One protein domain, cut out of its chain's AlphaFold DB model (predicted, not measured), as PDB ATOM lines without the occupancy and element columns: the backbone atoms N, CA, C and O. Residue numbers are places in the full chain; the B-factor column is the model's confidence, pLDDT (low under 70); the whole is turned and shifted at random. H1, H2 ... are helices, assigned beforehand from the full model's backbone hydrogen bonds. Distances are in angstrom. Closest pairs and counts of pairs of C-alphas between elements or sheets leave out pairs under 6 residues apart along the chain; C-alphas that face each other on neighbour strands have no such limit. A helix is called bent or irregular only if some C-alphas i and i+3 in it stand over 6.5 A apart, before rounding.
ATOM      1  N   ASP A  56     229.108 320.656 259.546       83.62
ATOM      2  CA  ASP A  56     228.341 320.887 260.760       83.62
ATOM      3  C   ASP A  56     229.045 320.207 261.943       83.62
ATOM      4  O   ASP A  56     229.423 319.032 261.877       83.62
ATOM      5  N   GLU A  57     229.228 320.961 263.030       75.94
ATOM      6  CA  GLU A  57     229.960 320.518 264.227       75.94
ATOM      7  C   GLU A  57     229.341 319.254 264.851       75.94
ATOM      8  O   GLU A  57     230.056 318.389 265.362       75.94
ATOM      9  N   ASP A  58     228.023 319.092 264.710       75.50
ATOM     10  CA  ASP A  58     227.253 317.979 265.270       75.50
ATOM     11  C   ASP A  58     227.414 316.656 264.496       75.50
ATOM     12  O   ASP A  58     227.090 315.584 265.011       75.50
ATOM     13  N   VAL A  59     227.950 316.676 263.268       68.12
ATOM     14  CA  VAL A  59     228.048 315.475 262.410       68.12
ATOM     15  C   VAL A  59     229.247 314.585 262.790       68.12
ATOM     16  O   VAL A  59     229.399 313.461 262.303       68.12
ATOM     17  N   GLY A  60     230.093 315.043 263.717       64.25
ATOM     18  CA  GLY A  60     231.325 314.359 264.114       64.25
ATOM     19  C   GLY A  60     231.142 313.005 264.811       64.25
ATOM     20  O   GLY A  60     232.080 312.212 264.819       64.25
ATOM     21  N   SER A  61     229.969 312.694 265.377       73.38
ATOM     22  CA  SER A  61     229.799 311.495 266.218       73.38
ATOM     23  C   SER A  61     229.660 310.177 265.451       73.38
ATOM     24  O   SER A  61     229.897 309.115 266.024       73.38
ATOM     25  N   SER A  62     229.258 310.224 264.178       82.38
ATOM     26  CA  SER A  62     228.889 309.024 263.404       82.38
ATOM     27  C   SER A  62     229.882 308.677 262.293       82.38
ATOM     28  O   SER A  62     229.795 307.598 261.710       82.38
ATOM     29  N   ARG A  63     230.807 309.589 261.981       88.25
ATOM     30  CA  ARG A  63     231.761 309.447 260.878       88.25
ATOM     31  C   ARG A  63     233.031 308.745 261.333       88.25
ATOM     32  O   ARG A  63     233.484 308.910 262.467       88.25
ATOM     33  N   SER A  64     233.631 307.966 260.437       91.81
ATOM     34  CA  SER A  64     234.942 307.372 260.719       91.81
ATOM     35  C   SER A  64     236.009 308.468 260.856       91.81
ATOM     36  O   SER A  64     235.889 309.532 260.252       91.81
ATOM     37  N   GLY A  65     237.081 308.211 261.617       93.12
ATOM     38  CA  GLY A  65     238.167 309.191 261.776       93.12
ATOM     39  C   GLY A  65     238.777 309.622 260.437       93.12
ATOM     40  O   GLY A  65     239.028 310.804 260.232       93.12
ATOM     41  N   GLN A  66     238.908 308.675 259.502       94.69
ATOM     42  CA  GLN A  66     239.404 308.921 258.147       94.69
ATOM     43  C   GLN A  66     238.447 309.787 257.312       94.69
ATOM     44  O   GLN A  66     238.886 310.706 256.625       94.69
ATOM     45  N   GLU A  67     237.140 309.509 257.372       94.56
ATOM     46  CA  GLU A  67     236.117 310.305 256.684       94.56
ATOM     47  C   GLU A  67     236.112 311.746 257.201       94.56
ATOM     48  O   GLU A  67     236.157 312.688 256.415       94.56
ATOM     49  N   LEU A  68     236.118 311.924 258.526       93.56
ATOM     50  CA  LEU A  68     236.118 313.243 259.154       93.56
ATOM     51  C   LEU A  68     237.373 314.050 258.797       93.56
ATOM     52  O   LEU A  68     237.302 315.257 258.579       93.56
ATOM     53  N   GLU A  69     238.523 313.389 258.723       94.81
ATOM     54  CA  GLU A  69     239.784 314.000 258.318       94.81
ATOM     55  C   GLU A  69     239.773 314.450 256.852       94.81
ATOM     56  O   GLU A  69     240.156 315.583 256.554       94.81
ATOM     57  N   MET A  70     239.270 313.607 255.944       95.62
ATOM     58  CA  MET A  70     239.108 313.961 254.531       95.62
ATOM     59  C   MET A  70     238.158 315.149 254.366       95.62
ATOM     60  O   MET A  70     238.468 316.103 253.661       95.62
ATOM     61  N   LEU A  71     237.036 315.133 255.080       94.25
ATOM     62  CA  LEU A  71     236.064 316.218 255.088       94.25
ATOM     63  C   LEU A  71     236.656 317.543 255.580       94.25
ATOM     64  O   LEU A  71     236.439 318.573 254.947       94.25
ATOM     65  N   ARG A  72     237.449 317.529 256.661       94.69
ATOM     66  CA  ARG A  72     238.145 318.729 257.167       94.69
ATOM     67  C   ARG A  72     239.140 319.281 256.154       94.69
ATOM     68  O   ARG A  72     239.243 320.494 255.995       94.69
ATOM     69  N   ALA A  73     239.851 318.408 255.440       96.19
ATOM     70  CA  ALA A  73     240.746 318.836 254.371       96.19
ATOM     71  C   ALA A  73     239.982 319.488 253.202       96.19
ATOM     72  O   ALA A  73     240.434 320.500 252.663       96.19
ATOM     73  N   ILE A  74     238.808 318.958 252.842       96.00
ATOM     74  CA  ILE A  74     237.946 319.501 251.777       96.00
ATOM     75  C   ILE A  74     237.342 320.852 252.176       96.00
ATOM     76  O   ILE A  74     237.338 321.794 251.381       96.00
ATOM     77  N   GLU A  75     236.885 320.990 253.421       94.75
ATOM     78  CA  GLU A  75     236.451 322.278 253.970       94.75
ATOM     79  C   GLU A  75     237.607 323.296 253.955       94.75
ATOM     80  O   GLU A  75     237.439 324.442 253.534       94.75
ATOM     81  N   GLY A  76     238.820 322.866 254.319       94.62
ATOM     82  CA  GLY A  76     240.035 323.672 254.197       94.62
ATOM     83  C   GLY A  76     240.289 324.147 252.762       94.62
ATOM     84  O   GLY A  76     240.610 325.316 252.548       94.62
ATOM     85  N   CYS A  77     240.074 323.284 251.767       96.44
ATOM     86  CA  CYS A  77     240.160 323.653 250.351       96.44
ATOM     87  C   CYS A  77     239.070 324.656 249.941       96.44
ATOM     88  O   CYS A  77     239.337 325.571 249.163       96.44
ATOM     89  N   SER A  78     237.869 324.562 250.519       95.19
ATOM     90  CA  SER A  78     236.808 325.560 250.320       95.19
ATOM     91  C   SER A  78     237.213 326.932 250.861       95.19
ATOM     92  O   SER A  78     237.058 327.944 250.174       95.19
ATOM     93  N   ARG A  79     237.813 326.977 252.059       94.25
ATOM     94  CA  ARG A  79     238.376 328.209 252.647       94.25
ATOM     95  C   ARG A  79     239.510 328.773 251.793       94.25
ATOM     96  O   ARG A  79     239.586 329.984 251.590       94.25
ATOM     97  N   LEU A  80     240.359 327.902 251.251       94.31
ATOM     98  CA  LEU A  80     241.428 328.279 250.332       94.31
ATOM     99  C   LEU A  80     240.871 328.903 249.043       94.31
ATOM    100  O   LEU A  80     241.377 329.937 248.606       94.31
ATOM    101  N   GLU A  81     239.815 328.334 248.456       94.62
ATOM    102  CA  GLU A  81     239.155 328.908 247.280       94.62
ATOM    103  C   GLU A  81     238.539 330.283 247.581       94.62
ATOM    104  O   GLU A  81     238.712 331.226 246.804       94.62
ATOM    105  N   ALA A  82     237.868 330.433 248.726       91.69
ATOM    106  CA  ALA A  82     237.327 331.716 249.165       91.69
ATOM    107  C   ALA A  82     238.429 332.783 249.322       91.69
ATOM    108  O   ALA A  82     238.279 333.906 248.833       91.69
ATOM    109  N   ALA A  83     239.558 332.428 249.942       91.06
ATOM    110  CA  ALA A  83     240.704 333.322 250.106       91.06
ATOM    111  C   ALA A  83     241.331 333.719 248.757       91.06
ATOM    112  O   ALA A  83     241.642 334.890 248.537       91.06
ATOM    113  N   GLN A  84     241.462 332.771 247.823       90.75
ATOM    114  CA  GLN A  84     241.934 333.052 246.464       90.75
ATOM    115  C   GLN A  84     240.976 333.972 245.699       90.75
ATOM    116  O   GLN A  84     241.428 334.856 244.975       90.75
ATOM    117  N   GLY A  85     239.662 333.784 245.849       87.50
ATOM    118  CA  GLY A  85     238.656 334.663 245.253       87.50
ATOM    119  C   GLY A  85     238.786 336.104 245.748       87.50
ATOM    120  O   GLY A  85     238.834 337.028 244.936       87.50
ATOM    121  N   ARG A  86     238.950 336.285 247.065       86.56
ATOM    122  CA  ARG A  86     239.191 337.594 247.693       86.56
ATOM    123  C   ARG A  86     240.470 338.257 247.175       86.56
ATOM    124  O   ARG A  86     240.450 339.436 246.829       86.56
ATOM    125  N   ASP A  87     241.569 337.506 247.078       86.56
ATOM    126  CA  ASP A  87     242.843 338.008 246.545       86.56
ATOM    127  C   ASP A  87     242.708 338.449 245.075       86.56
ATOM    128  O   ASP A  87     243.122 339.551 244.712       86.56
ATOM    129  N   ARG A  88     242.023 337.658 244.234       86.38
ATOM    130  CA  ARG A  88     241.724 338.035 242.838       86.38
ATOM    131  C   ARG A  88     240.872 339.302 242.753       86.38
ATOM    132  O   ARG A  88     241.180 340.178 241.946       86.38
ATOM    133  N   ALA A  89     239.830 339.417 243.577       82.25
ATOM    134  CA  ALA A  89     238.959 340.591 243.607       82.25
ATOM    135  C   ALA A  89     239.722 341.856 244.039       82.25
ATOM    136  O   ALA A  89     239.591 342.906 243.408       82.25
ATOM    137  N   MET A  90     240.577 341.747 245.060       83.94
ATOM    138  CA  MET A  90     241.426 342.847 245.519       83.94
ATOM    139  C   MET A  90     242.415 343.288 244.433       83.94
ATOM    140  O   MET A  90     242.544 344.485 244.176       83.94
ATOM    141  N   ARG A  91     243.074 342.338 243.757       84.69
ATOM    142  CA  ARG A  91     243.987 342.633 242.641       84.69
ATOM    143  C   ARG A  91     243.267 343.333 241.491       84.69
ATOM    144  O   ARG A  91     243.728 344.376 241.044       84.69
ATOM    145  N   ALA A  92     242.101 342.830 241.081       81.62
ATOM    146  CA  ALA A  92     241.292 343.458 240.037       81.62
ATOM    147  C   ALA A  92     240.871 344.889 240.417       81.62
ATOM    148  O   ALA A  92     240.915 345.797 239.588       81.62
ATOM    149  N   LYS A  93     240.507 345.119 241.685       81.94
ATOM    150  CA  LYS A  93     240.185 346.459 242.189       81.94
ATOM    151  C   LYS A  93     241.391 347.399 242.121       81.94
ATOM    152  O   LYS A  93     241.260 348.504 241.602       81.94
ATOM    153  N   LEU A  94     242.562 346.953 242.579       83.62
ATOM    154  CA  LEU A  94     243.801 347.733 242.504       83.62
ATOM    155  C   LEU A  94     244.170 348.072 241.054       83.62
ATOM    156  O   LEU A  94     244.549 349.205 240.764       83.62
ATOM    157  N   GLU A  95     244.017 347.127 240.127       82.06
ATOM    158  CA  GLU A  95     244.260 347.351 238.697       82.06
ATOM    159  C   GLU A  95     243.310 348.391 238.088       82.06
ATOM    160  O   GLU A  95     243.734 349.184 237.245       82.06
ATOM    161  N   MET A  96     242.045 348.417 238.520       77.69
ATOM    162  CA  MET A  96     241.060 349.405 238.068       77.69
ATOM    163  C   MET A  96     241.292 350.798 238.666       77.69
ATOM    164  O   MET A  96     241.111 351.799 237.972       77.69
ATOM    165  N   GLU A  97     241.679 350.876 239.942       80.62
ATOM    166  CA  GLU A  97     241.908 352.146 240.645       80.62
ATOM    167  C   GLU A  97     243.235 352.800 240.266       80.62
ATOM    168  O   GLU A  97     243.349 354.027 240.317       80.62
ATOM    169  N   THR A  98     244.233 352.010 239.859       81.06
ATOM    170  CA  THR A  98     245.522 352.544 239.426       81.06
ATOM    171  C   THR A  98     245.308 353.341 238.134       81.06
ATOM    172  O   THR A  98     245.040 352.749 237.082       81.06
ATOM    173  N   SER A 114     251.460 335.994 246.547       80.38
ATOM    174  CA  SER A 114     250.456 335.240 247.300       80.38
ATOM    175  C   SER A 114     250.138 335.968 248.606       80.38
ATOM    176  O   SER A 114     251.031 336.533 249.238       80.38
ATOM    177  N   SER A 115     248.868 335.960 249.021       88.56
ATOM    178  CA  SER A 115     248.501 336.385 250.376       88.56
ATOM    179  C   SER A 115     249.073 335.385 251.399       88.56
ATOM    180  O   SER A 115     248.948 334.177 251.168       88.56
ATOM    181  N   PRO A 116     249.660 335.839 252.525       90.56
ATOM    182  CA  PRO A 116     250.171 334.949 253.575       90.56
ATOM    183  C   PRO A 116     249.098 333.983 254.102       90.56
ATOM    184  O   PRO A 116     249.413 332.849 254.458       90.56
ATOM    185  N   ASP A 117     247.824 334.381 254.066       89.50
ATOM    186  CA  ASP A 117     246.698 333.544 254.494       89.50
ATOM    187  C   ASP A 117     246.522 332.306 253.600       89.50
ATOM    188  O   ASP A 117     246.211 331.216 254.079       89.50
ATOM    189  N   ILE A 118     246.762 332.448 252.291       93.31
ATOM    190  CA  ILE A 118     246.660 331.352 251.312       93.31
ATOM    191  C   ILE A 118     247.759 330.318 251.578       93.31
ATOM    192  O   ILE A 118     247.501 329.113 251.544       93.31
ATOM    193  N   GLU A 119     248.979 330.776 251.860       94.81
ATOM    194  CA  GLU A 119     250.109 329.901 252.188       94.81
ATOM    195  C   GLU A 119     249.915 329.207 253.539       94.81
ATOM    196  O   GLU A 119     250.194 328.011 253.658       94.81
ATOM    197  N   ALA A 120     249.369 329.919 254.528       93.88
ATOM    198  CA  ALA A 120     249.032 329.356 255.830       93.88
ATOM    199  C   ALA A 120     247.964 328.256 255.714       93.88
ATOM    200  O   ALA A 120     248.144 327.171 256.269       93.88
ATOM    201  N   LEU A 121     246.896 328.483 254.937       94.50
ATOM    202  CA  LEU A 121     245.848 327.485 254.690       94.50
ATOM    203  C   LEU A 121     246.393 326.248 253.966       94.50
ATOM    204  O   LEU A 121     246.169 325.127 254.420       94.50
ATOM    205  N   ARG A 122     247.162 326.431 252.883       96.62
ATOM    206  CA  ARG A 122     247.822 325.319 252.173       96.62
ATOM    207  C   ARG A 122     248.718 324.504 253.103       96.62
ATOM    208  O   ARG A 122     248.638 323.274 253.120       96.62
ATOM    209  N   SER A 123     249.541 325.189 253.895       96.31
ATOM    210  CA  SER A 123     250.423 324.550 254.872       96.31
ATOM    211  C   SER A 123     249.606 323.748 255.879       96.31
ATOM    212  O   SER A 123     249.850 322.559 256.021       96.31
ATOM    213  N   SER A 124     248.567 324.345 256.470       95.31
ATOM    214  CA  SER A 124     247.681 323.686 257.436       95.31
ATOM    215  C   SER A 124     247.010 322.427 256.878       95.31
ATOM    216  O   SER A 124     246.936 321.418 257.575       95.31
ATOM    217  N   ILE A 125     246.524 322.460 255.632       96.19
ATOM    218  CA  ILE A 125     245.881 321.299 254.995       96.19
ATOM    219  C   ILE A 125     246.923 320.195 254.778       96.19
ATOM    220  O   ILE A 125     246.729 319.065 255.223       96.19
ATOM    221  N   SER A 126     248.056 320.532 254.156       96.38
ATOM    222  CA  SER A 126     249.099 319.561 253.793       96.38
ATOM    223  C   SER A 126     249.854 318.967 254.989       96.38
ATOM    224  O   SER A 126     250.230 317.798 254.953       96.38
ATOM    225  N   SER A 127     250.072 319.742 256.057       93.50
ATOM    226  CA  SER A 127     250.832 319.307 257.233       93.50
ATOM    227  C   SER A 127     249.994 318.526 258.237       93.50
ATOM    228  O   SER A 127     250.560 317.868 259.107       93.50
ATOM    229  N   SER A 128     248.662 318.617 258.151       89.94
ATOM    230  CA  SER A 128     247.763 317.902 259.057       89.94
ATOM    231  C   SER A 128     247.882 316.387 258.888       89.94
ATOM    232  O   SER A 128     247.943 315.671 259.888       89.94
ATOM    233  N   SER A 129     247.979 315.903 257.642       96.06
ATOM    234  CA  SER A 129     248.151 314.485 257.335       96.06
ATOM    235  C   SER A 129     248.419 314.179 255.862       96.06
ATOM    236  O   SER A 129     248.304 315.031 254.980       96.06
ATOM    237  N   ARG A 130     248.698 312.897 255.578       97.06
ATOM    238  CA  ARG A 130     248.785 312.375 254.206       97.06
ATOM    239  C   ARG A 130     247.474 312.549 253.430       97.06
ATOM    240  O   ARG A 130     247.532 312.822 252.236       97.06
ATOM    241  N   ILE A 131     246.326 312.398 254.093       96.50
ATOM    242  CA  ILE A 131     245.008 312.583 253.467       96.50
ATOM    243  C   ILE A 131     244.823 314.052 253.095       96.50
ATOM    244  O   ILE A 131     244.407 314.345 251.980       96.50
ATOM    245  N   GLY A 132     245.206 314.971 253.986       96.75
ATOM    246  CA  GLY A 132     245.189 316.402 253.699       96.75
ATOM    247  C   GLY A 132     246.033 316.768 252.475       96.75
ATOM    248  O   GLY A 132     245.562 317.489 251.597       96.75
ATOM    249  N   ALA A 133     247.243 316.214 252.360       97.50
ATOM    250  CA  ALA A 133     248.099 316.418 251.191       97.50
ATOM    251  C   ALA A 133     247.483 315.874 249.884       97.50
ATOM    252  O   ALA A 133     247.536 316.556 248.865       97.50
ATOM    253  N   GLU A 134     246.870 314.686 249.913       97.50
ATOM    254  CA  GLU A 134     246.187 314.097 248.748       97.50
ATOM    255  C   GLU A 134     244.966 314.922 248.314       97.50
ATOM    256  O   GLU A 134     244.765 315.168 247.123       97.50
ATOM    257  N   VAL A 135     244.167 315.394 249.276       97.56
ATOM    258  CA  VAL A 135     243.023 316.275 249.008       97.56
ATOM    259  C   VAL A 135     243.490 317.596 248.397       97.56
ATOM    260  O   VAL A 135     242.921 318.032 247.400       97.56
ATOM    261  N   LEU A 136     244.553 318.205 248.935       97.94
ATOM    262  CA  LEU A 136     245.108 319.446 248.391       97.94
ATOM    263  C   LEU A 136     245.650 319.262 246.965       97.94
ATOM    264  O   LEU A 136     245.445 320.129 246.119       97.94
ATOM    265  N   GLU A 137     246.296 318.130 246.673       97.75
ATOM    266  CA  GLU A 137     246.760 317.814 245.317       97.75
ATOM    267  C   GLU A 137     245.585 317.693 244.330       97.75
ATOM    268  O   GLU A 137     245.637 318.224 243.217       97.75
ATOM    269  N   SER A 138     244.501 317.027 244.736       97.25
ATOM    270  CA  SER A 138     243.273 316.943 243.936       97.25
ATOM    271  C   SER A 138     242.617 318.309 243.728       97.25
ATOM    272  O   SER A 138     242.193 318.616 242.611       97.25
ATOM    273  N   PHE A 139     242.602 319.157 244.761       97.19
ATOM    274  CA  PHE A 139     242.119 320.532 244.666       97.19
ATOM    275  C   PHE A 139     242.930 321.350 243.656       97.19
ATOM    276  O   PHE A 139     242.355 322.014 242.797       97.19
ATOM    277  N   ASP A 140     244.259 321.265 243.700       96.56
ATOM    278  CA  ASP A 140     245.130 321.981 242.763       96.56
ATOM    279  C   ASP A 140     244.958 321.506 241.312       96.56
ATOM    280  O   ASP A 140     245.173 322.276 240.373       96.56
ATOM    281  N   ARG A 141     244.547 320.249 241.115       96.06
ATOM    282  CA  ARG A 141     244.328 319.665 239.788       96.06
ATOM    283  C   ARG A 141     243.021 320.124 239.144       96.06
ATOM    284  O   ARG A 141     243.018 320.431 237.953       96.06
ATOM    285  N   ALA A 142     241.918 320.098 239.890       94.50
ATOM    286  CA  ALA A 142     240.575 320.266 239.321       94.50
ATOM    287  C   ALA A 142     239.551 320.928 240.266       94.50
ATOM    288  O   ALA A 142     238.365 320.991 239.947       94.50
ATOM    289  N   GLY A 143     239.992 321.477 241.398       94.19
ATOM    290  CA  GLY A 143     239.144 322.184 242.354       94.19
ATOM    291  C   GLY A 143     238.362 321.265 243.296       94.19
ATOM    292  O   GLY A 143     238.678 320.087 243.475       94.19
ATOM    293  N   ILE A 144     237.336 321.833 243.937       93.56
ATOM    294  CA  ILE A 144     236.541 321.166 244.986       93.56
ATOM    295  C   ILE A 144     235.832 319.913 244.464       93.56
ATOM    296  O   ILE A 144     235.783 318.908 245.170       93.56
ATOM    297  N   ASP A 145     235.346 319.928 243.222       91.19
ATOM    298  CA  ASP A 145     234.595 318.800 242.662       91.19
ATOM    299  C   ASP A 145     235.453 317.518 242.570       91.19
ATOM    300  O   ASP A 145     234.962 316.422 242.836       91.19
ATOM    301  N   GLU A 146     236.761 317.624 242.284       94.25
ATOM    302  CA  GLU A 146     237.673 316.464 242.324       94.25
ATOM    303  C   GLU A 146     237.904 315.967 243.752       94.25
ATOM    304  O   GLU A 146     238.015 314.762 243.984       94.25
ATOM    305  N   CYS A 147     237.917 316.874 244.727       95.06
ATOM    306  CA  CYS A 147     238.048 316.504 246.130       95.06
ATOM    307  C   CYS A 147     236.823 315.718 246.618       95.06
ATOM    308  O   CYS A 147     236.960 314.726 247.328       95.06
ATOM    309  N   GLU A 148     235.622 316.101 246.188       92.19
ATOM    310  CA  GLU A 148     234.401 315.344 246.482       92.19
ATOM    311  C   GLU A 148     234.361 313.991 245.765       92.19
ATOM    312  O   GLU A 148     233.894 313.000 246.329       92.19
ATOM    313  N   MET A 149     234.914 313.897 244.552       92.06
ATOM    314  CA  MET A 149     235.073 312.600 243.893       92.06
ATOM    315  C   MET A 149     235.976 311.649 244.690       92.06
ATOM    316  O   MET A 149     235.731 310.441 244.667       92.06
ATOM    317  N   LEU A 150     236.978 312.153 245.425       93.50
ATOM    318  CA  LEU A 150     237.766 311.317 246.338       93.50
ATOM    319  C   LEU A 150     236.902 310.718 247.456       93.50
ATOM    320  O   LEU A 150     237.017 309.517 247.704       93.50
ATOM    321  N   LEU A 151     235.997 311.496 248.067       92.56
ATOM    322  CA  LEU A 151     235.037 310.976 249.057       92.56
ATOM    323  C   LEU A 151     234.172 309.866 248.449       92.56
ATOM    324  O   LEU A 151     234.041 308.786 249.026       92.56
ATOM    325  N   GLY A 152     233.638 310.108 247.247       90.56
ATOM    326  CA  GLY A 152     232.798 309.144 246.539       90.56
ATOM    327  C   GLY A 152     233.521 307.831 246.225       90.56
ATOM    328  O   GLY A 152     232.940 306.757 246.378       90.56
ATOM    329  N   ARG A 153     234.811 307.883 245.856       93.62
ATOM    330  CA  ARG A 153     235.643 306.683 245.624       93.62
ATOM    331  C   ARG A 153     235.841 305.842 246.887       93.62
ATOM    332  O   ARG A 153     236.017 304.633 246.775       93.62
ATOM    333  N   GLN A 154     235.795 306.466 248.062       93.19
ATOM    334  CA  GLN A 154     235.879 305.789 249.360       93.19
ATOM    335  C   GLN A 154     234.508 305.338 249.893       93.19
ATOM    336  O   GLN A 154     234.430 304.721 250.953       93.19
ATOM    337  N   GLY A 155     233.421 305.613 249.162       92.69
ATOM    338  CA  GLY A 155     232.058 305.275 249.572       92.69
ATOM    339  C   GLY A 155     231.490 306.187 250.663       92.69
ATOM    340  O   GLY A 155     230.506 305.815 251.302       92.69
ATOM    341  N   TYR A 156     232.091 307.358 250.888       92.19
ATOM    342  CA  TYR A 156     231.580 308.346 251.836       92.19
ATOM    343  C   TYR A 156     230.452 309.183 251.227       92.19
ATOM    344  O   TYR A 156     230.321 309.307 250.006       92.19
ATOM    345  N   ILE A 157     229.614 309.749 252.097       86.44
ATOM    346  CA  ILE A 157     228.495 310.605 251.692       86.44
ATOM    347  C   ILE A 157     229.047 311.963 251.246       86.44
ATOM    348  O   ILE A 157     229.992 312.481 251.845       86.44
ATOM    349  N   ALA A 158     228.453 312.535 250.195       85.44
ATOM    350  CA  ALA A 158     228.797 313.875 249.734       85.44
ATOM    351  C   ALA A 158     228.626 314.893 250.875       85.44
ATOM    352  O   ALA A 158     227.670 314.786 251.651       85.44
ATOM    353  N   PRO A 159     229.547 315.854 251.006       88.75
ATOM    354  CA  PRO A 159     229.464 316.825 252.070       88.75
ATOM    355  C   PRO A 159     228.360 317.845 251.792       88.75
ATOM    356  O   PRO A 159     227.908 318.027 250.659       88.75
ATOM    357  N   ASP A 160     227.959 318.536 252.847       88.38
ATOM    358  CA  ASP A 160     227.036 319.650 252.746       88.38
ATOM    359  C   ASP A 160     227.707 320.865 252.107       88.38
ATOM    360  O   ASP A 160     228.905 321.103 252.292       88.38
TER     361      ASP A 160
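AT A GLANCE: This is residues 56 to 98 and 114 to 160 of the 405 residues of the protein "FSH1 domain-containing protein" of Jaminaea rosea (UniProt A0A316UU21). One long helix, H2, makes the long axis, and three shorter helices, H3, H4 and H5, pack round it within residues 67 to 84; its far end, residues 88 to 97, sticks out bare together with Thr 98. H3 and H5 run back along H2 on separate sides, H4 crosses H2 steeply between them, and the small irregular H1 sits near the beginning of H2. The printed part has 90 residues with five named helices, in the order H1, H2, H3, H4, H5, and no named strand: the class is all helix. The whole is only just loose, close to compact, with a radius of gyration of the C-alphas of 14.9 A, and elongated, spanning 52 by 27 by 23 A.

HOW THE PARTS SIT: H1, residues 57 to 61, is close to but not clearly touching H2, residues 65 to 97; their closest C-alphas are those of Gly 60 and Leu 68, 7.0 A apart. H3, residues 116 to 128, touches residues 73 to 84 of H2 at a shallow tilt of 13 degrees, opposite ways; the closest C-alphas, of Ala 73 and Ile 125, are 5.7 A apart. H4, residues 130 to 142, touches residues 69 to 77 of H2 at a steep tilt of 42 degrees, the same way, closest at the C-alphas of Ala 73 and Gly 132, 5.1 A apart. H4 also touches H3 at a steep tilt of 49 degrees, opposite ways, with the C-alphas of Ser 126 and Ala 133 closest at 4.2 A. H5, residues 144 to 153, touches H4 at a steep tilt of 53 degrees, opposite ways; the closest C-alphas, of Ser 138 and Cys 147, are 5.7 A apart. H5 touches residues 67 to 78 of H2 at a shallow tilt of 12 degrees, opposite ways, closest at the C-alphas of Ile 74 and Cys 147, 6.4 A apart. H3 and H5 are apart. In H2, H3, H4 and H5 every O i to N i+4 pair is within hydrogen-bond range; in H1 0 of 1 is, and 0 of 2 O i to N i+3 pairs.

IN THESE COORDINATES: H1 begins at C-alpha 57, (229.960, 320.518, 264.227), and is irregular: C-alphas 58 and 61 are 7.0 A apart. H2 runs 48.0 A, from C-alpha 65 at (238.167, 309.191, 261.776) to C-alpha 97 at (241.908, 352.146, 240.645). H3 measures 18.1 A, H4 18.7 A and H5 14.5 A, ending at C-alpha 153, (235.643, 306.683, 245.624).

THE WHOLE: The C-alphas of Ser 62 and Thr 98 are the two farthest apart, at 52.4 A. Without residues 88 to 98, which stand free, the body spans 37 by 24 by 22 A. Residues 99 to 113 are not printed, and C-alphas 98 and 114 are 19.6 A apart across this cut. The links H1 to H2, H3 to H4 and H4 to H5 are tight. The mean pLDDT of the printed part is 90.6; residues 59 to 60 are under 70.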